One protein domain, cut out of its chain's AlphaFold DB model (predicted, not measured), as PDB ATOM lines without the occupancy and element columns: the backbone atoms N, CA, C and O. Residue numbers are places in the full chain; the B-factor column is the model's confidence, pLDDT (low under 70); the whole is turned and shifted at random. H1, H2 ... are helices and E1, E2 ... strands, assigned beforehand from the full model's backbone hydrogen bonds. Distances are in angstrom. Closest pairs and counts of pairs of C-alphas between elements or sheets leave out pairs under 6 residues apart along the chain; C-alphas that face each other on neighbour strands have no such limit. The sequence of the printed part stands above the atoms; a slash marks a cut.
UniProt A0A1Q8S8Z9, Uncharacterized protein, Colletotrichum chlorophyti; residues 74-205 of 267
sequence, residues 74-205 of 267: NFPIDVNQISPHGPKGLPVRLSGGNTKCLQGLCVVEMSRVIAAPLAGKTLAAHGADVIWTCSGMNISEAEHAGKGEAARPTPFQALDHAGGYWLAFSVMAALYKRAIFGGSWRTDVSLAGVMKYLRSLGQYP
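This is residues 74 to 205 of the 267 residues of an uncharacterized protein of Colletotrichum chlorophyti (UniProt A0A1Q8S8Z9). The long helix H3 is the spine of this model, with a ribbon of two strands, E1 and E4, packed on one side of it and helix H1 on another. H1 in turn covers a second pair of strands, E2 and E3, while H2 lies far out on an arm and H4 sits near the first residues of H3. The 132 printed residues hold four named helices and four named strands, in the order E1, E2, H1, E3, H2, H3, E4, H4; E1 and E4 are antiparallel, E2 and E3 parallel. The class is mixed, helices and strands, and the whole is loose, with a radius of gyration of the C-alphas of 17.4 A and spans of 51 by 43 by 30 A.

Find C-alpha 77 at (152.745, 123.850, 148.380); from there E1 runs 18.6 A to residue 83. Its neighbour E4 covers residues 184 to 189, 16.9 A. H3 begins with C-alpha 158 at (151.445, 136.240, 159.247) and runs 33.5 A to residue 181. Look next at H1, residues 115 to 125, 15.1 A, between E2, residues 106 to 109, and E3, residues 129 to 132. H2 holds residues 137 to 145, and H4, residues 191 to 200, ends with C-alpha 200 at (149.717, 121.709, 162.574).

Begin at E1 and E4, antiparallel at 156 degrees, where N 80 and O 186 are 2.9 A apart, within hydrogen-bond range. From this sheet go to H3: the closest C-alphas of H3 and E4 are those of Ala 174 and Trp 185, 5.9 A apart. With residues 160 to 168 alone H3 touches H1, the same way at a steep tilt of 57 degrees; the closest C-alphas, of Ala 115 and Gly 164, are 3.9 A apart. E2, H1 and E3 form a strand-helix-strand unit, two parallel neighbour strands with a helix between them in the chain, and its crossover is right-handed. Between E2 and E3, N 109 and O 131 are 2.9 A apart, within hydrogen-bond range. With residues 159 to 163 alone H3 touches H4, about perpendicular at 82 degrees, closest at the C-alphas of Gly 163 and Leu 191, 6.0 A. H2 touches no helix. In H1, H2, H3 and H4 every O i to N i+4 pair is within hydrogen-bond range.

The two C-alphas farthest apart are those of Gly 146 and Ile 180, 52.2 A. The printed part has no cut; its long links are E1 to E2, 22 residues, and H2 to H3, 12 residues. Look for pLDDT under 70 at residues 112 to 113 and 133 to 159; the mean of the printed part is 78.3, and that of H2 is 44.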
ATOM      1  N   ASN A  74     146.877 119.392 153.083       83.88
ATOM      2  CA  ASN A  74     147.363 119.798 154.409       83.88
ATOM      3  C   ASN A  74     148.799 120.346 154.372       83.88
ATOM      4  O   ASN A  74     149.319 120.764 155.405       83.88
ATOM      5  N   PHE A  75     149.429 120.348 153.194       86.94
ATOM      6  CA  PHE A  75     150.741 120.931 152.965       86.94
ATOM      7  C   PHE A  75     150.612 122.229 152.144       86.94
ATOM      8  O   PHE A  75     149.755 122.288 151.261       86.94
ATOM      9  N   PRO A  76     151.419 123.275 152.410       86.12
ATOM     10  CA  PRO A  76     151.213 124.599 151.810       86.12
ATOM     11  C   PRO A  76     151.459 124.696 150.306       86.12
ATOM     12  O   PRO A  76     150.964 125.635 149.680       86.12
ATOM     13  N   ILE A  77     152.260 123.780 149.756       92.75
ATOM     14  CA  ILE A  77     152.745 123.850 148.380       92.75
ATOM     15  C   ILE A  77     152.446 122.565 147.615       92.75
ATOM     16  O   ILE A  77     152.596 121.468 148.149       92.75
ATOM     17  N   ASP A  78     152.139 122.722 146.334       92.75
ATOM     18  CA  ASP A  78     152.077 121.642 145.356       92.75
ATOM     19  C   ASP A  78     153.065 121.937 144.224       92.75
ATOM     20  O   ASP A  78     153.132 123.058 143.722       92.75
ATOM     21  N   VAL A  79     153.863 120.938 143.825       94.56
ATOM     22  CA  VAL A  79     154.887 121.080 142.771       94.56
ATOM     23  C   VAL A  79     154.713 119.980 141.732       94.56
ATOM     24  O   VAL A  79     155.213 118.859 141.906       94.56
ATOM     25  N   ASN A  80     154.035 120.325 140.639       94.81
ATOM     26  CA  ASN A  80     153.552 119.398 139.620       94.81
ATOM     27  C   ASN A  80     154.296 119.579 138.295       94.81
ATOM     28  O   ASN A  80     154.543 120.706 137.861       94.81
ATOM     29  N   GLN A  81     154.651 118.477 137.632       95.88
ATOM     30  CA  GLN A  81     155.247 118.548 136.299       95.88
ATOM     31  C   GLN A  81     154.147 118.865 135.283       95.88
ATOM     32  O   GLN A  81     153.132 118.178 135.237       95.88
ATOM     33  N   ILE A  82     154.349 119.904 134.475       96.00
ATOM     34  CA  ILE A  82     153.404 120.318 133.423       96.00
ATOM     35  C   ILE A  82     153.871 119.918 132.026       96.00
ATOM     36  O   ILE A  82     153.074 119.874 131.096       96.00
ATOM     37  N   SER A  83     155.162 119.630 131.862       94.25
ATOM     38  CA  SER A  83     155.701 119.073 130.623       94.25
ATOM     39  C   SER A  83     156.972 118.276 130.908       94.25
ATOM     40  O   SER A  83     157.884 118.824 131.534       94.25
ATOM     41  N   PRO A  84     157.083 117.021 130.443       93.12
ATOM     42  CA  PRO A  84     158.310 116.241 130.573       93.12
ATOM     43  C   PRO A  84     159.375 116.644 129.541       93.12
ATOM     44  O   PRO A  84     160.555 116.388 129.749       93.12
ATOM     45  N   HIS A  85     158.990 117.321 128.454       90.75
ATOM     46  CA  HIS A  85     159.877 117.690 127.339       90.75
ATOM     47  C   HIS A  85     160.689 118.974 127.584       90.75
ATOM     48  O   HIS A  85     161.236 119.565 126.657       90.75
ATOM     49  N   GLY A  86     160.741 119.436 128.831       86.06
ATOM     50  CA  GLY A  86     161.504 120.612 129.230       86.06
ATOM     51  C   GLY A  86     162.980 120.307 129.521       86.06
ATOM     52  O   GLY A  86     163.363 119.155 129.734       86.06
ATOM     53  N   PRO A  87     163.823 121.348 129.577       87.12
ATOM     54  CA  PRO A  87     165.254 121.211 129.827       87.12
ATOM     55  C   PRO A  87     165.559 120.571 131.189       87.12
ATOM     56  O   PRO A  87     164.891 120.850 132.184       87.12
ATOM     57  N   LYS A  88     166.612 119.749 131.232       93.38
ATOM     58  CA  LYS A  88     167.138 119.101 132.442       93.38
ATOM     59  C   LYS A  88     168.432 119.770 132.905       93.38
ATOM     60  O   LYS A  88     169.198 120.266 132.086       93.38
ATOM     61  N   GLY A  89     168.664 119.776 134.216       91.75
ATOM     62  CA  GLY A  89     169.799 120.455 134.853       91.75
ATOM     63  C   GLY A  89     169.411 121.810 135.447       91.75
ATOM     64  O   GLY A  89     168.235 122.181 135.454       91.75
ATOM     65  N   LEU A  90     170.380 122.550 135.981       88.88
ATOM     66  CA  LEU A  90     170.163 123.941 136.390       88.88
ATOM     67  C   LEU A  90     170.106 124.852 135.150       88.88
ATOM     68  O   LEU A  90     170.589 124.475 134.079       88.88
ATOM     69  N   PRO A  91     169.438 126.016 135.210       86.88
ATOM     70  CA  PRO A  91     169.541 127.012 134.147       86.88
ATOM     71  C   PRO A  91     171.007 127.399 133.913       86.88
ATOM     72  O   PRO A  91     171.754 127.537 134.871       86.88
ATOM     73  N   VAL A  92     171.406 127.615 132.655       84.44
ATOM     74  CA  VAL A  92     172.810 127.904 132.277       84.44
ATOM     75  C   VAL A  92     173.386 129.112 133.025       84.44
ATOM     76  O   VAL A  92     174.576 129.159 133.302       84.44
ATOM     77  N   ARG A  93     172.530 130.078 133.374       84.44
ATOM     78  CA  ARG A  93     172.907 131.280 134.123       84.44
ATOM     79  C   ARG A  93     173.132 131.028 135.621       84.44
ATOM     80  O   ARG A  93     173.799 131.832 136.252       84.44
ATOM     81  N   LEU A  94     172.618 129.925 136.180       84.94
ATOM     82  CA  LEU A  94     172.959 129.469 137.533       84.94
ATOM     83  C   LEU A  94     174.249 128.637 137.471       84.94
ATOM     84  O   LEU A  94     174.218 127.404 137.504       84.94
ATOM     85  N   SER A  95     175.382 129.322 137.330       76.50
ATOM     86  CA  SER A  95     176.721 128.727 137.340       76.50
ATOM     87  C   SER A  95     177.253 128.486 138.759       76.50
ATOM     88  O   SER A  95     176.818 129.101 139.730       76.50
ATOM     89  N   GLY A  96     178.219 127.572 138.891       75.69
ATOM     90  CA  GLY A  96     178.971 127.398 140.138       75.69
ATOM     91  C   GLY A  96     179.911 128.579 140.415       75.69
ATOM     92  O   GLY A  96     180.275 129.304 139.497       75.69
ATOM     93  N   GLY A  97     180.319 128.752 141.676       74.31
ATOM     94  CA  GLY A  97     181.211 129.846 142.104       74.31
ATOM     95  C   GLY A  97     180.501 131.156 142.466       74.31
ATOM     96  O   GLY A  97     181.154 132.102 142.893       74.31
ATOM     97  N   ASN A  98     179.174 131.192 142.342       76.44
ATOM     98  CA  ASN A  98     178.342 132.339 142.685       76.44
ATOM     99  C   ASN A  98     178.316 132.596 144.201       76.44
ATOM    100  O   ASN A  98     178.314 131.662 145.008       76.44
ATOM    101  N   THR A  99     178.239 133.870 144.595       76.31
ATOM    102  CA  THR A  99     178.166 134.264 146.015       76.31
ATOM    103  C   THR A  99     176.783 134.016 146.619       76.31
ATOM    104  O   THR A  99     176.645 133.898 147.839       76.31
ATOM    105  N   LYS A 100     175.754 133.905 145.768       80.56
ATOM    106  CA  LYS A 100     174.371 133.618 146.158       80.56
ATOM    107  C   LYS A 100     173.784 132.448 145.370       80.56
ATOM    108  O   LYS A 100     174.096 132.236 144.203       80.56
ATOM    109  N   CYS A 101     172.883 131.700 146.008       85.50
ATOM    110  CA  CYS A 101     172.378 130.429 145.482       85.50
ATOM    111  C   CYS A 101     171.432 130.542 144.274       85.50
ATOM    112  O   CYS A 101     171.294 129.563 143.545       85.50
ATOM    113  N   LEU A 102     170.789 131.694 144.044       90.00
ATOM    114  CA  LEU A 102     169.884 131.926 142.906       90.00
ATOM    115  C   LEU A 102     170.430 132.934 141.891       90.00
ATOM    116  O   LEU A 102     169.693 133.377 141.013       90.00
ATOM    117  N   GLN A 103     171.708 133.296 141.997       87.94
ATOM    118  CA  GLN A 103     172.355 134.214 141.067       87.94
ATOM    119  C   GLN A 103     172.260 133.701 139.622       87.94
ATOM    120  O   GLN A 103     172.622 132.558 139.339       87.94
ATOM    121  N   GLY A 104     171.726 134.549 138.735       85.62
ATOM    122  CA  GLY A 104     171.428 134.232 137.336       85.62
ATOM    123  C   GLY A 104     170.025 133.662 137.078       85.62
ATOM    124  O   GLY A 104     169.669 133.397 135.925       85.62
ATOM    125  N   LEU A 105     169.199 133.471 138.114       91.31
ATOM    126  CA  LEU A 105     167.784 133.144 137.949       91.31
ATOM    127  C   LEU A 105     166.999 134.396 137.549       91.31
ATOM    128  O   LEU A 105     166.884 135.317 138.345       91.31
ATOM    129  N   CYS A 106     166.377 134.404 136.371       90.19
ATOM    130  CA  CYS A 106     165.482 135.492 135.972       90.19
ATOM    131  C   CYS A 106     164.037 135.195 136.393       90.19
ATOM    132  O   CYS A 106     163.497 134.138 136.060       90.19
ATOM    133  N   VAL A 107     163.398 136.138 137.083       89.50
ATOM    134  CA  VAL A 107     162.030 136.021 137.603       89.50
ATOM    135  C   VAL A 107     161.212 137.223 137.148       89.50
ATOM    136  O   VAL A 107     161.621 138.367 137.329       89.50
ATOM    137  N   VAL A 108     160.031 136.966 136.586       87.25
ATOM    138  CA  VAL A 108     159.031 138.005 136.308       87.25
ATOM    139  C   VAL A 108     157.953 137.910 137.377       87.25
ATOM    140  O   VAL A 108     157.230 136.917 137.449       87.25
ATOM    141  N   GLU A 109     157.856 138.932 138.221       83.00
ATOM    142  CA  GLU A 109     156.825 139.033 139.246       83.00
ATOM    143  C   GLU A 109     155.666 139.894 138.735       83.00
ATOM    144  O   GLU A 109     155.830 141.076 138.437       83.00
ATOM    145  N   MET A 110     154.475 139.297 138.660       78.25
ATOM    146  CA  MET A 110     153.264 139.944 138.132       78.25
ATOM    147  C   MET A 110     152.213 140.244 139.212       78.25
ATOM    148  O   MET A 110     151.056 140.514 138.893       78.25
ATOM    149  N   SER A 111     152.573 140.148 140.493       71.69
ATOM    150  CA  SER A 111     151.634 140.326 141.605       71.69
ATOM    151  C   SER A 111     151.905 141.608 142.377       71.69
ATOM    152  O   SER A 111     152.998 142.145 142.329       71.69
ATOM    153  N   ARG A 112     150.899 142.116 143.091       65.62
ATOM    154  CA  ARG A 112     150.973 143.414 143.781       65.62
ATOM    155  C   ARG A 112     150.966 143.325 145.301       65.62
ATOM    156  O   ARG A 112     151.397 144.271 145.954       65.62
ATOM    157  N   VAL A 113     150.416 142.250 145.870       67.19
ATOM    158  CA  VAL A 113     149.983 142.254 147.274       67.19
ATOM    159  C   VAL A 113     150.665 141.148 148.071       67.19
ATOM    160  O   VAL A 113     150.559 139.966 147.751       67.19
ATOM    161  N   ILE A 114     151.362 141.591 149.119       72.94
ATOM    162  CA  ILE A 114     151.953 140.858 150.248       72.94
ATOM    163  C   ILE A 114     152.706 139.572 149.882       72.94
ATOM    164  O   ILE A 114     153.928 139.617 149.767       72.94
ATOM    165  N   ALA A 115     152.015 138.435 149.736       77.69
ATOM    166  CA  ALA A 115     152.650 137.124 149.626       77.69
ATOM    167  C   ALA A 115     153.572 137.025 148.404       77.69
ATOM    168  O   ALA A 115     154.724 136.617 148.515       77.69
ATOM    169  N   ALA A 116     153.099 137.439 147.232       78.19
ATOM    170  CA  ALA A 116     153.891 137.312 146.014       78.19
ATOM    171  C   ALA A 116     155.040 138.343 145.908       78.19
ATOM    172  O   ALA A 116     156.147 137.901 145.606       78.19
ATOM    173  N   PRO A 117     154.867 139.634 146.271       81.62
ATOM    174  CA  PRO A 117     155.994 140.562 146.426       81.62
ATOM    175  C   PRO A 117     157.015 140.129 147.469       81.62
ATOM    176  O   PRO A 117     158.218 140.333 147.303       81.62
ATOM    177  N   LEU A 118     156.565 139.494 148.555       84.94
ATOM    178  CA  LEU A 118     157.488 138.897 149.508       84.94
ATOM    179  C   LEU A 118     158.266 137.746 148.866       84.94
ATOM    180  O   LEU A 118     159.476 137.680 149.053       84.94
ATOM    181  N   ALA A 119     157.614 136.886 148.080       88.56
ATOM    182  CA  ALA A 119     158.289 135.802 147.375       88.56
ATOM    183  C   ALA A 119     159.360 136.327 146.408       88.56
ATOM    184  O   ALA A 119     160.495 135.852 146.454       88.56
ATOM    185  N   GLY A 120     159.049 137.336 145.586       86.19
ATOM    186  CA  GLY A 120     160.041 137.948 144.700       86.19
ATOM    187  C   GLY A 120     161.164 138.630 145.471       86.19
ATOM    188  O   GLY A 120     162.334 138.388 145.177       86.19
ATOM    189  N   LYS A 121     160.858 139.373 146.542       86.62
ATOM    190  CA  LYS A 121     161.883 139.933 147.439       86.62
ATOM    191  C   LYS A 121     162.785 138.850 148.034       86.62
ATOM    192  O   LYS A 121     163.997 139.044 148.109       86.62
ATOM    193  N   THR A 122     162.222 137.720 148.456       89.38
ATOM    194  CA  THR A 122     162.986 136.581 148.976       89.38
ATOM    195  C   THR A 122     163.891 136.000 147.892       89.38
ATOM    196  O   THR A 122     165.086 135.845 148.131       89.38
ATOM    197  N   LEU A 123     163.378 135.750 146.684       90.06
ATOM    198  CA  LEU A 123     164.182 135.256 145.561       90.06
ATOM    199  C   LEU A 123     165.326 136.227 145.210       90.06
ATOM    200  O   LEU A 123     166.469 135.794 145.060       90.06
ATOM    201  N   ALA A 124     165.054 137.535 145.172       86.31
ATOM    202  CA  ALA A 124     166.056 138.576 144.939       86.31
ATOM    203  C   ALA A 124     167.120 138.630 146.048       86.31
ATOM    204  O   ALA A 124     168.317 138.748 145.773       86.31
ATOM    205  N   ALA A 125     166.719 138.482 147.315       85.38
ATOM    206  CA  ALA A 125     167.660 138.416 148.434       85.38
ATOM    207  C   ALA A 125     168.663 137.259 148.255       85.38
ATOM    208  O   ALA A 125     169.857 137.435 148.523       85.38
ATOM    209  N   HIS A 126     168.194 136.134 147.704       87.19
ATOM    210  CA  HIS A 126     168.988 134.962 147.336       87.19
ATOM    211  C   HIS A 126     169.691 135.058 145.965       87.19
ATOM    212  O   HIS A 126     170.343 134.098 145.559       87.19
ATOM    213  N   GLY A 127     169.633 136.207 145.285       86.12
ATOM    214  CA  GLY A 127     170.417 136.515 144.082       86.12
ATOM    215  C   GLY A 127     169.659 136.465 142.759       86.12
ATOM    216  O   GLY A 127     170.274 136.694 141.728       86.12
ATOM    217  N   ALA A 128     168.355 136.179 142.756       88.44
ATOM    218  CA  ALA A 128     167.585 136.184 141.516       88.44
ATOM    219  C   ALA A 128     167.443 137.603 140.929       88.44
ATOM    220  O   ALA A 128     167.212 138.568 141.660       88.44
ATOM    221  N   ASP A 129     167.484 137.702 139.603       86.69
ATOM    222  CA  ASP A 129     167.136 138.901 138.846       86.69
ATOM    223  C   ASP A 129     165.612 138.998 138.740       86.69
ATOM    224  O   ASP A 129     164.984 138.331 137.910       86.69
ATOM    225  N   VAL A 130     165.001 139.808 139.604       85.00
ATOM    226  CA  VAL A 130     163.543 139.963 139.666       85.00
ATOM    227  C   VAL A 130     163.115 141.242 138.956       85.00
ATOM    228  O   VAL A 130     163.458 142.345 139.377       85.00
ATOM    229  N   ILE A 131     162.310 141.097 137.903       82.69
ATOM    230  CA  ILE A 131     161.589 142.207 137.278       82.69
ATOM    231  C   ILE A 131     160.169 142.210 137.829       82.69
ATOM    232  O   ILE A 131     159.404 141.271 137.606       82.69
ATOM    233  N   TRP A 132     159.817 143.284 138.528       73.81
ATOM    234  CA  TRP A 132     158.480 143.474 139.072       73.81
ATOM    235  C   TRP A 132     157.630 144.334 138.132       73.81
ATOM    236  O   TRP A 132     157.932 145.506 137.906       73.81
ATOM    237  N   THR A 133     156.563 143.760 137.573       62.50
ATOM    238  CA  THR A 133     155.636 144.465 136.678       62.50
ATOM    239  C   THR A 133     154.332 144.784 137.410       62.50
ATOM    240  O   THR A 133     153.486 143.908 137.595       62.50
ATOM    241  N   CYS A 134     154.143 146.044 137.808       57.41
ATOM    242  CA  CYS A 134     152.898 146.530 138.412       57.41
ATOM    243  C   CYS A 134     152.007 147.204 137.355       57.41
ATOM    244  O   CYS A 134     152.405 148.191 136.746       57.41
ATOM    245  N   SER A 135     150.769 146.734 137.175       47.84
ATOM    246  CA  SER A 135     149.807 147.241 136.177       47.84
ATOM    247  C   SER A 135     149.126 148.580 136.541       47.84
ATOM    248  O   SER A 135     147.952 148.772 136.244       47.84
ATOM    249  N   GLY A 136     149.805 149.499 137.239       45.59
ATOM    250  CA  GLY A 136     149.287 150.845 137.562       45.59
ATOM    251  C   GLY A 136     148.095 150.924 138.534       45.59
ATOM    252  O   GLY A 136     147.739 152.017 138.962       45.59
ATOM    253  N   MET A 137     147.502 149.800 138.958       44.34
ATOM    254  CA  MET A 137     146.329 149.782 139.853       44.34
ATOM    255  C   MET A 137     146.540 150.504 141.196       44.34
ATOM    256  O   MET A 137     145.578 151.019 141.748       44.34
ATOM    257  N   ASN A 138     147.776 150.596 141.703       45.25
ATOM    258  CA  ASN A 138     148.066 151.336 142.940       45.25
ATOM    259  C   ASN A 138     147.824 152.843 142.785       45.25
ATOM    260  O   ASN A 138     147.415 153.481 143.747       45.25
ATOM    261  N   ILE A 139     148.047 153.390 141.585       44.16
ATOM    262  CA  ILE A 139     147.747 154.790 141.267       44.16
ATOM    263  C   ILE A 139     146.230 154.972 141.249       44.16
ATOM    264  O   ILE A 139     145.724 155.854 141.924       44.16
ATOM    265  N   SER A 140     145.495 154.060 140.602       39.69
ATOM    266  CA  SER A 140     144.027 154.100 140.571       39.69
ATOM    267  C   SER A 140     143.394 153.959 141.966       39.69
ATOM    268  O   SER A 140     142.484 154.714 142.288       39.69
ATOM    269  N   GLU A 141     143.884 153.052 142.821       41.31
ATOM    270  CA  GLU A 141     143.414 152.893 144.211       41.31
ATOM    271  C   GLU A 141     143.781 154.107 145.090       41.31
ATOM    272  O   GLU A 141     142.964 154.537 145.905       41.31
ATOM    273  N   ALA A 142     144.975 154.687 144.913       46.75
ATOM    274  CA  ALA A 142     145.402 155.905 145.606       46.75
ATOM    275  C   ALA A 142     144.583 157.139 145.185       46.75
ATOM    276  O   ALA A 142     144.155 157.920 146.040       46.75
ATOM    277  N   GLU A 143     144.310 157.280 143.885       46.66
ATOM    278  CA  GLU A 143     143.427 158.299 143.311       46.66
ATOM    279  C   GLU A 143     141.993 158.143 143.833       46.66
ATOM    280  O   GLU A 143     141.396 159.121 144.279       46.66
ATOM    281  N   HIS A 144     141.459 156.914 143.875       41.72
ATOM    282  CA  HIS A 144     140.116 156.641 144.401       41.72
ATOM    283  C   HIS A 144     139.998 156.866 145.911       41.72
ATOM    284  O   HIS A 144     138.940 157.254 146.405       41.72
ATOM    285  N   ALA A 145     141.070 156.617 146.666       47.56
ATOM    286  CA  ALA A 145     141.095 156.850 148.105       47.56
ATOM    287  C   ALA A 145     141.126 158.348 148.463       47.56
ATOM    288  O   ALA A 145     140.738 158.701 149.576       47.56
ATOM    289  N   GLY A 146     141.580 159.221 147.551       46.00
ATOM    290  CA  GLY A 146     141.472 160.679 147.675       46.00
ATOM    291  C   GLY A 146     142.292 161.316 148.806       46.00
ATOM    292  O   GLY A 146     141.968 162.416 149.244       46.00
ATOM    293  N   LYS A 147     143.333 160.637 149.315       47.31
ATOM    294  CA  LYS A 147     144.125 161.081 150.487       47.31
ATOM    295  C   LYS A 147     145.520 161.635 150.173       47.31
ATOM    296  O   LYS A 147     146.259 161.948 151.099       47.31
ATOM    297  N   GLY A 148     145.888 161.766 148.897       49.38
ATOM    298  CA  GLY A 148     147.179 162.342 148.492       49.38
ATOM    299  C   GLY A 148     148.410 161.479 148.813       49.38
ATOM    300  O   GLY A 148     149.529 161.986 148.797       49.38
ATOM    301  N   GLU A 149     148.228 160.189 149.105       42.44
ATOM    302  CA  GLU A 149     149.318 159.226 149.312       42.44
ATOM    303  C   GLU A 149     149.685 158.543 147.984       42.44
ATOM    304  O   GLU A 149     148.800 158.200 147.209       42.44
ATOM    305  N   ALA A 150     150.974 158.293 147.720       40.91
ATOM    306  CA  ALA A 150     151.416 157.640 146.476       40.91
ATOM    307  C   ALA A 150     151.114 156.121 146.422       40.91
ATOM    308  O   ALA A 150     151.054 155.546 145.337       40.91
ATOM    309  N   ALA A 151     150.957 155.468 147.583       34.22
ATOM    310  CA  ALA A 151     150.523 154.077 147.767       34.22
ATOM    311  C   ALA A 151     150.312 153.795 149.270       34.22
ATOM    312  O   ALA A 151     151.038 154.353 150.093       34.22
ATOM    313  N   ARG A 152     149.394 152.884 149.637       39.41
ATOM    314  CA  ARG A 152     149.148 152.505 151.043       39.41
ATOM    315  C   ARG A 152     149.280 150.991 151.277       39.41
ATOM    316  O   ARG A 152     148.496 150.230 150.715       39.41
ATOM    317  N   PRO A 153     150.221 150.529 152.121       39.88
ATOM    318  CA  PRO A 153     150.334 149.118 152.483       39.88
ATOM    319  C   PRO A 153     149.330 148.719 153.579       39.88
ATOM    320  O   PRO A 153     149.041 149.484 154.501       39.88
ATOM    321  N   THR A 154     148.808 147.495 153.490       36.19
ATOM    322  CA  THR A 154     147.922 146.879 154.491       36.19
ATOM    323  C   THR A 154     148.722 146.256 155.641       36.19
ATOM    324  O   THR A 154     149.874 145.865 155.441       36.19
ATOM    325  N   PRO A 155     148.143 146.147 156.855       40.34
ATOM    326  CA  PRO A 155     148.871 145.648 158.012       40.34
ATOM    327  C   PRO A 155     149.311 144.188 157.849       40.34
ATOM    328  O   PRO A 155     148.693 143.383 157.156       40.34
ATOM    329  N   PHE A 156     150.411 143.894 158.533       47.56
ATOM    330  CA  PHE A 156     151.109 142.619 158.625       47.56
ATOM    331  C   PHE A 156     150.164 141.432 158.881       47.56
ATOM    332  O   PHE A 156     149.582 141.311 159.958       47.56
ATOM    333  N   GLN A 157     150.044 140.525 157.910       66.25
ATOM    334  CA  GLN A 157     149.360 139.245 158.084       66.25
ATOM    335  C   GLN A 157     150.392 138.115 158.029       66.25
ATOM    336  O   GLN A 157     151.073 137.920 157.017       66.25
ATOM    337  N   ALA A 158     150.527 137.376 159.135       66.88
ATOM    338  CA  ALA A 158     151.445 136.240 159.247       66.88
ATOM    339  C   ALA A 158     151.176 135.171 158.173       66.88
ATOM    340  O   ALA A 158     152.105 134.524 157.695       66.88
ATOM    341  N   LEU A 159     149.910 135.036 157.763       69.94
ATOM    342  CA  LEU A 159     149.473 134.103 156.731       69.94
ATOM    343  C   LEU A 159     150.084 134.427 155.363       69.94
ATOM    344  O   LEU A 159     150.677 133.552 154.736       69.94
ATOM    345  N   ASP A 160     149.993 135.682 154.928       77.06
ATOM    346  CA  ASP A 160     150.550 136.122 153.651       77.06
ATOM    347  C   ASP A 160     152.078 136.114 153.656       77.06
ATOM    348  O   ASP A 160     152.697 135.766 152.652       77.06
ATOM    349  N   HIS A 161     152.707 136.426 154.795       79.38
ATOM    350  CA  HIS A 161     154.163 136.348 154.906       79.38
ATOM    351  C   HIS A 161     154.660 134.906 154.798       79.38
ATOM    352  O   HIS A 161     155.566 134.609 154.020       79.38
ATOM    353  N   ALA A 162     154.036 133.989 155.540       82.38
ATOM    354  CA  ALA A 162     154.331 132.571 155.415       82.38
ATOM    355  C   ALA A 162     154.071 132.084 153.980       82.38
ATOM    356  O   ALA A 162     154.912 131.387 153.417       82.38
ATOM    357  N   GLY A 163     152.966 132.507 153.356       83.62
ATOM    358  CA  GLY A 163     152.656 132.210 151.957       83.62
ATOM    359  C   GLY A 163     153.738 132.679 150.984       83.62
ATOM    360  O   GLY A 163     154.125 131.922 150.097       83.62
ATOM    361  N   GLY A 164     154.288 133.880 151.177       85.38
ATOM    362  CA  GLY A 164     155.374 134.394 150.343       85.38
ATOM    363  C   GLY A 164     156.669 133.596 150.462       85.38
ATOM    364  O   GLY A 164     157.269 133.239 149.447       85.38
ATOM    365  N   TYR A 165     157.067 133.224 151.682       89.12
ATOM    366  CA  TYR A 165     158.228 132.352 151.878       89.12
ATOM    367  C   TYR A 165     158.011 130.954 151.286       89.12
ATOM    368  O   TYR A 165     158.910 130.419 150.637       89.12
ATOM    369  N   TRP A 166     156.812 130.384 151.441       91.06
ATOM    370  CA  TRP A 166     156.456 129.102 150.829       91.06
ATOM    371  C   TRP A 166     156.477 129.158 149.304       91.06
ATOM    372  O   TRP A 166     156.944 128.213 148.670       91.06
ATOM    373  N   LEU A 167     156.041 130.268 148.705       91.81
ATOM    374  CA  LEU A 167     156.114 130.468 147.262       91.81
ATOM    375  C   LEU A 167     157.566 130.537 146.781       91.81
ATOM    376  O   LEU A 167     157.924 129.793 145.869       91.81
ATOM    377  N   ALA A 168     158.428 131.320 147.434       92.38
ATOM    378  CA  ALA A 168     159.855 131.347 147.105       92.38
ATOM    379  C   ALA A 168     160.502 129.956 147.244       92.38
ATOM    380  O   ALA A 168     161.226 129.510 146.352       92.38
ATOM    381  N   PHE A 169     160.186 129.227 148.319       94.19
ATOM    382  CA  PHE A 169     160.643 127.850 148.510       94.19
ATOM    383  C   PHE A 169     160.142 126.909 147.410       94.19
ATOM    384  O   PHE A 169     160.920 126.115 146.885       94.19
ATOM    385  N   SER A 170     158.876 127.017 147.003       94.56
ATOM    386  CA  SER A 170     158.313 126.179 145.941       94.56
ATOM    387  C   SER A 170     159.017 126.396 144.597       94.56
ATOM    388  O   SER A 170     159.274 125.425 143.888       94.56
ATOM    389  N   VAL A 171     159.421 127.635 144.284       94.56
ATOM    390  CA  VAL A 171     160.223 127.955 143.092       94.56
ATOM    391  C   VAL A 171     161.588 127.270 143.167       94.56
ATOM    392  O   VAL A 171     162.010 126.631 142.203       94.56
ATOM    393  N   MET A 172     162.256 127.320 144.324       94.62
ATOM    394  CA  MET A 172     163.522 126.607 144.539       94.62
ATOM    395  C   MET A 172     163.352 125.084 144.422       94.62
ATOM    396  O   MET A 172     164.168 124.414 143.788       94.62
ATOM    397  N   ALA A 173     162.261 124.528 144.954       95.00
ATOM    398  CA  ALA A 173     161.933 123.112 144.822       95.00
ATOM    399  C   ALA A 173     161.660 122.715 143.359       95.00
ATOM    400  O   ALA A 173     162.118 121.666 142.908       95.00
ATOM    401  N   ALA A 174     160.965 123.555 142.590       95.12
ATOM    402  CA  ALA A 174     160.743 123.348 141.162       95.12
ATOM    403  C   ALA A 174     162.053 123.395 140.360       95.12
ATOM    404  O   ALA A 174     162.257 122.560 139.478       95.12
ATOM    405  N   LEU A 175     162.975 124.306 140.695       94.12
ATOM    406  CA  LEU A 175     164.317 124.350 140.103       94.12
ATOM    407  C   LEU A 175     165.117 123.083 140.413       94.12
ATOM    408  O   LEU A 175     165.724 122.513 139.508       94.12
ATOM    409  N   TYR A 176     165.066 122.601 141.658       94.44
ATOM    410  CA  TYR A 176     165.660 121.319 142.034       94.44
ATOM    411  C   TYR A 176     165.054 120.163 141.224       94.44
ATOM    412  O   TYR A 176     165.784 119.364 140.636       94.44
ATOM    413  N   LYS A 177     163.720 120.097 141.108       95.44
ATOM    414  CA  LYS A 177     163.059 119.051 140.319       95.44
ATOM    415  C   LYS A 177     163.416 119.126 138.831       95.44
ATOM    416  O   LYS A 177     163.707 118.090 138.239       95.44
ATOM    417  N   ARG A 178     163.490 120.321 138.234       94.69
ATOM    418  CA  ARG A 178     164.014 120.527 136.869       94.69
ATOM    419  C   ARG A 178     165.454 120.026 136.747       94.69
ATOM    420  O   ARG A 178     165.796 119.386 135.753       94.69
ATOM    421  N   ALA A 179     166.292 120.272 137.752       93.50
ATOM    422  CA  ALA A 179     167.682 119.836 137.733       93.50
ATOM    423  C   ALA A 179     167.823 118.312 137.703       93.50
ATOM    424  O   ALA A 179     168.558 117.779 136.872       93.50
ATOM    425  N   ILE A 180     167.073 117.615 138.556       95.25
ATOM    426  CA  ILE A 180     167.184 116.161 138.722       95.25
ATOM    427  C   ILE A 180     166.369 115.390 137.677       95.25
ATOM    428  O   ILE A 180     166.861 114.424 137.085       95.25
ATOM    429  N   PHE A 181     165.136 115.818 137.418       95.50
ATOM    430  CA  PHE A 181     164.166 115.073 136.611       95.50
ATOM    431  C   PHE A 181     163.934 115.677 135.222       95.50
ATOM    432  O   PHE A 181     163.470 114.974 134.330       95.50
ATOM    433  N   GLY A 182     164.300 116.941 135.003       95.06
ATOM    434  CA  GLY A 182     163.966 117.670 133.779       95.06
ATOM    435  C   GLY A 182     162.516 118.140 133.736       95.06
ATOM    436  O   GLY A 182     161.762 118.025 134.708       95.06
ATOM    437  N   GLY A 183     162.123 118.702 132.596       94.50
ATOM    438  CA  GLY A 183     160.765 119.187 132.393       94.50
ATOM    439  C   GLY A 183     160.487 120.591 132.926       94.50
ATOM    440  O   GLY A 183     161.338 121.271 133.503       94.50
ATOM    441  N   SER A 184     159.246 121.010 132.719       94.81
ATOM    442  CA  SER A 184     158.679 122.250 133.236       94.81
ATOM    443  C   SER A 184     157.738 121.934 134.389       94.81
ATOM    444  O   SER A 184     157.000 120.946 134.348       94.81
ATOM    445  N   TRP A 185     157.751 122.788 135.406       95.88
ATOM    446  CA  TRP A 185     157.049 122.568 136.664       95.88
ATOM    447  C   TRP A 185     156.149 123.759 136.974       95.88
ATOM    448  O   TRP A 185     156.523 124.903 136.728       95.88
ATOM    449  N   ARG A 186     154.971 123.474 137.522       95.38
ATOM    450  CA  ARG A 186     154.049 124.454 138.088       95.38
ATOM    451  C   ARG A 186     154.050 124.306 139.601       95.38
ATOM    452  O   ARG A 186     154.021 123.188 140.117       95.38
ATOM    453  N   THR A 187     154.071 125.444 140.278       93.62
ATOM    454  CA  THR A 187     153.992 125.538 141.732       93.62
ATOM    455  C   THR A 187     152.718 126.266 142.117       93.62
ATOM    456  O   THR A 187     152.498 127.387 141.657       93.62
ATOM    457  N   ASP A 188     151.911 125.660 142.975       92.88
ATOM    458  CA  ASP A 188     150.720 126.288 143.538       92.88
ATOM    459  C   ASP A 188     150.908 126.426 145.055       92.88
ATOM    460  O   ASP A 188     151.350 125.487 145.721       92.88
ATOM    461  N   VAL A 189     150.603 127.607 145.602       90.06
ATOM    462  CA  VAL A 189     150.654 127.878 147.048       90.06
ATOM    463  C   VAL A 189     149.290 128.357 147.508       90.06
ATOM    464  O   VAL A 189     148.778 129.365 147.024       90.06
ATOM    465  N   SER A 190     148.699 127.633 148.456       88.44
ATOM    466  CA  SER A 190     147.371 127.937 148.987       88.44
ATOM    467  C   SER A 190     147.486 128.599 150.351       88.44
ATOM    468  O   SER A 190     147.997 127.984 151.283       88.44
ATOM    469  N   LEU A 191     146.941 129.809 150.526       82.94
ATOM    470  CA  LEU A 191     146.877 130.448 151.848       82.94
ATOM    471  C   LEU A 191     146.093 129.591 152.855       82.94
ATOM    472  O   LEU A 191     146.475 129.492 154.015       82.94
ATOM    473  N   ALA A 192     145.047 128.889 152.421       81.75
ATOM    474  CA  ALA A 192     144.352 127.941 153.290       81.75
ATOM    475  C   ALA A 192     145.226 126.721 153.641       81.75
ATOM    476  O   ALA A 192     145.162 126.234 154.769       81.75
ATOM    477  N   GLY A 193     146.082 126.261 152.720       85.25
ATOM    478  CA  GLY A 193     147.096 125.236 152.993       85.25
ATOM    479  C   GLY A 193     148.163 125.719 153.982       85.25
ATOM    480  O   GLY A 193     148.500 125.009 154.926       85.25
ATOM    481  N   VAL A 194     148.626 126.968 153.843       84.44
ATOM    482  CA  VAL A 194     149.523 127.628 154.808       84.44
ATOM    483  C   VAL A 194     148.868 127.696 156.189       84.44
ATOM    484  O   VAL A 194     149.508 127.355 157.177       84.44
ATOM    485  N   MET A 195     147.589 128.071 156.277       81.75
ATOM    486  CA  MET A 195     146.846 128.091 157.543       81.75
ATOM    487  C   MET A 195     146.793 126.701 158.187       81.75
ATOM    488  O   MET A 195     147.079 126.570 159.378       81.75
ATOM    489  N   LYS A 196     146.486 125.656 157.405       81.69
ATOM    490  CA  LYS A 196     146.481 124.268 157.891       81.69
ATOM    491  C   LYS A 196     147.851 123.843 158.418       81.69
ATOM    492  O   LYS A 196     147.930 123.252 159.494       81.69
ATOM    493  N   TYR A 197     148.920 124.191 157.707       84.81
ATOM    494  CA  TYR A 197     150.284 123.941 158.159       84.81
ATOM    495  C   TYR A 197     150.605 124.688 159.454       84.81
ATOM    496  O   TYR A 197     151.044 124.060 160.411       84.81
ATOM    497  N   LEU A 198     150.327 125.991 159.541       78.12
ATOM    498  CA  LEU A 198     150.572 126.766 160.762       78.12
ATOM    499  C   LEU A 198     149.803 126.188 161.957       78.12
ATOM    500  O   LEU A 198     150.363 126.069 163.042       78.12
ATOM    501  N   ARG A 199     148.554 125.750 161.753       77.94
ATOM    502  CA  ARG A 199     147.774 125.034 162.775       77.94
ATOM    503  C   ARG A 199     148.436 123.722 163.202       77.94
ATOM    504  O   ARG A 199     148.379 123.380 164.380       77.94
ATOM    505  N   SER A 200     149.051 122.987 162.275       83.06
ATOM    506  CA  SER A 200     149.717 121.709 162.574       83.06
ATOM    507  C   SER A 200     150.961 121.842 163.458       83.06
ATOM    508  O   SER A 200     151.345 120.868 164.098       83.06
ATOM    509  N   LEU A 201     151.551 123.040 163.553       81.56
ATOM    510  CA  LEU A 201     152.699 123.316 164.428       81.56
ATOM    511  C   LEU A 201     152.332 123.308 165.923       81.56
ATOM    512  O   LEU A 201     153.220 123.321 166.773       81.56
ATOM    513  N   GLY A 202     151.036 123.266 166.246       76.75
ATOM    514  CA  GLY A 202     150.532 123.298 167.613       76.75
ATOM    515  C   GLY A 202     150.345 124.718 168.150       76.75
ATOM    516  O   GLY A 202     150.657 125.715 167.500       76.75
ATOM    517  N   GLN A 203     149.772 124.803 169.348       70.25
ATOM    518  CA  GLN A 203     149.518 126.057 170.054       70.25
ATOM    519  C   GLN A 203     149.998 125.940 171.495       70.25
ATOM    520  O   GLN A 203     149.972 124.860 172.088       70.25
ATOM    521  N   TYR A 204     150.404 127.072 172.064       70.56
ATOM    522  CA  TYR A 204     150.654 127.162 173.493       70.56
ATOM    523  C   TYR A 204     149.360 126.878 174.285       70.56
ATOM    524  O   TYR A 204     148.282 127.274 173.838       70.56
ATOM    525  N   PRO A 205     149.434 126.202 175.447       74.25
ATOM    526  CA  PRO A 205     148.253 125.911 176.253       74.25
ATOM    527  C   PRO A 205     147.535 127.176 176.744       74.25
ATOM    528  O   PRO A 205     148.116 128.011 177.439       74.25
TER     529      PRO A 205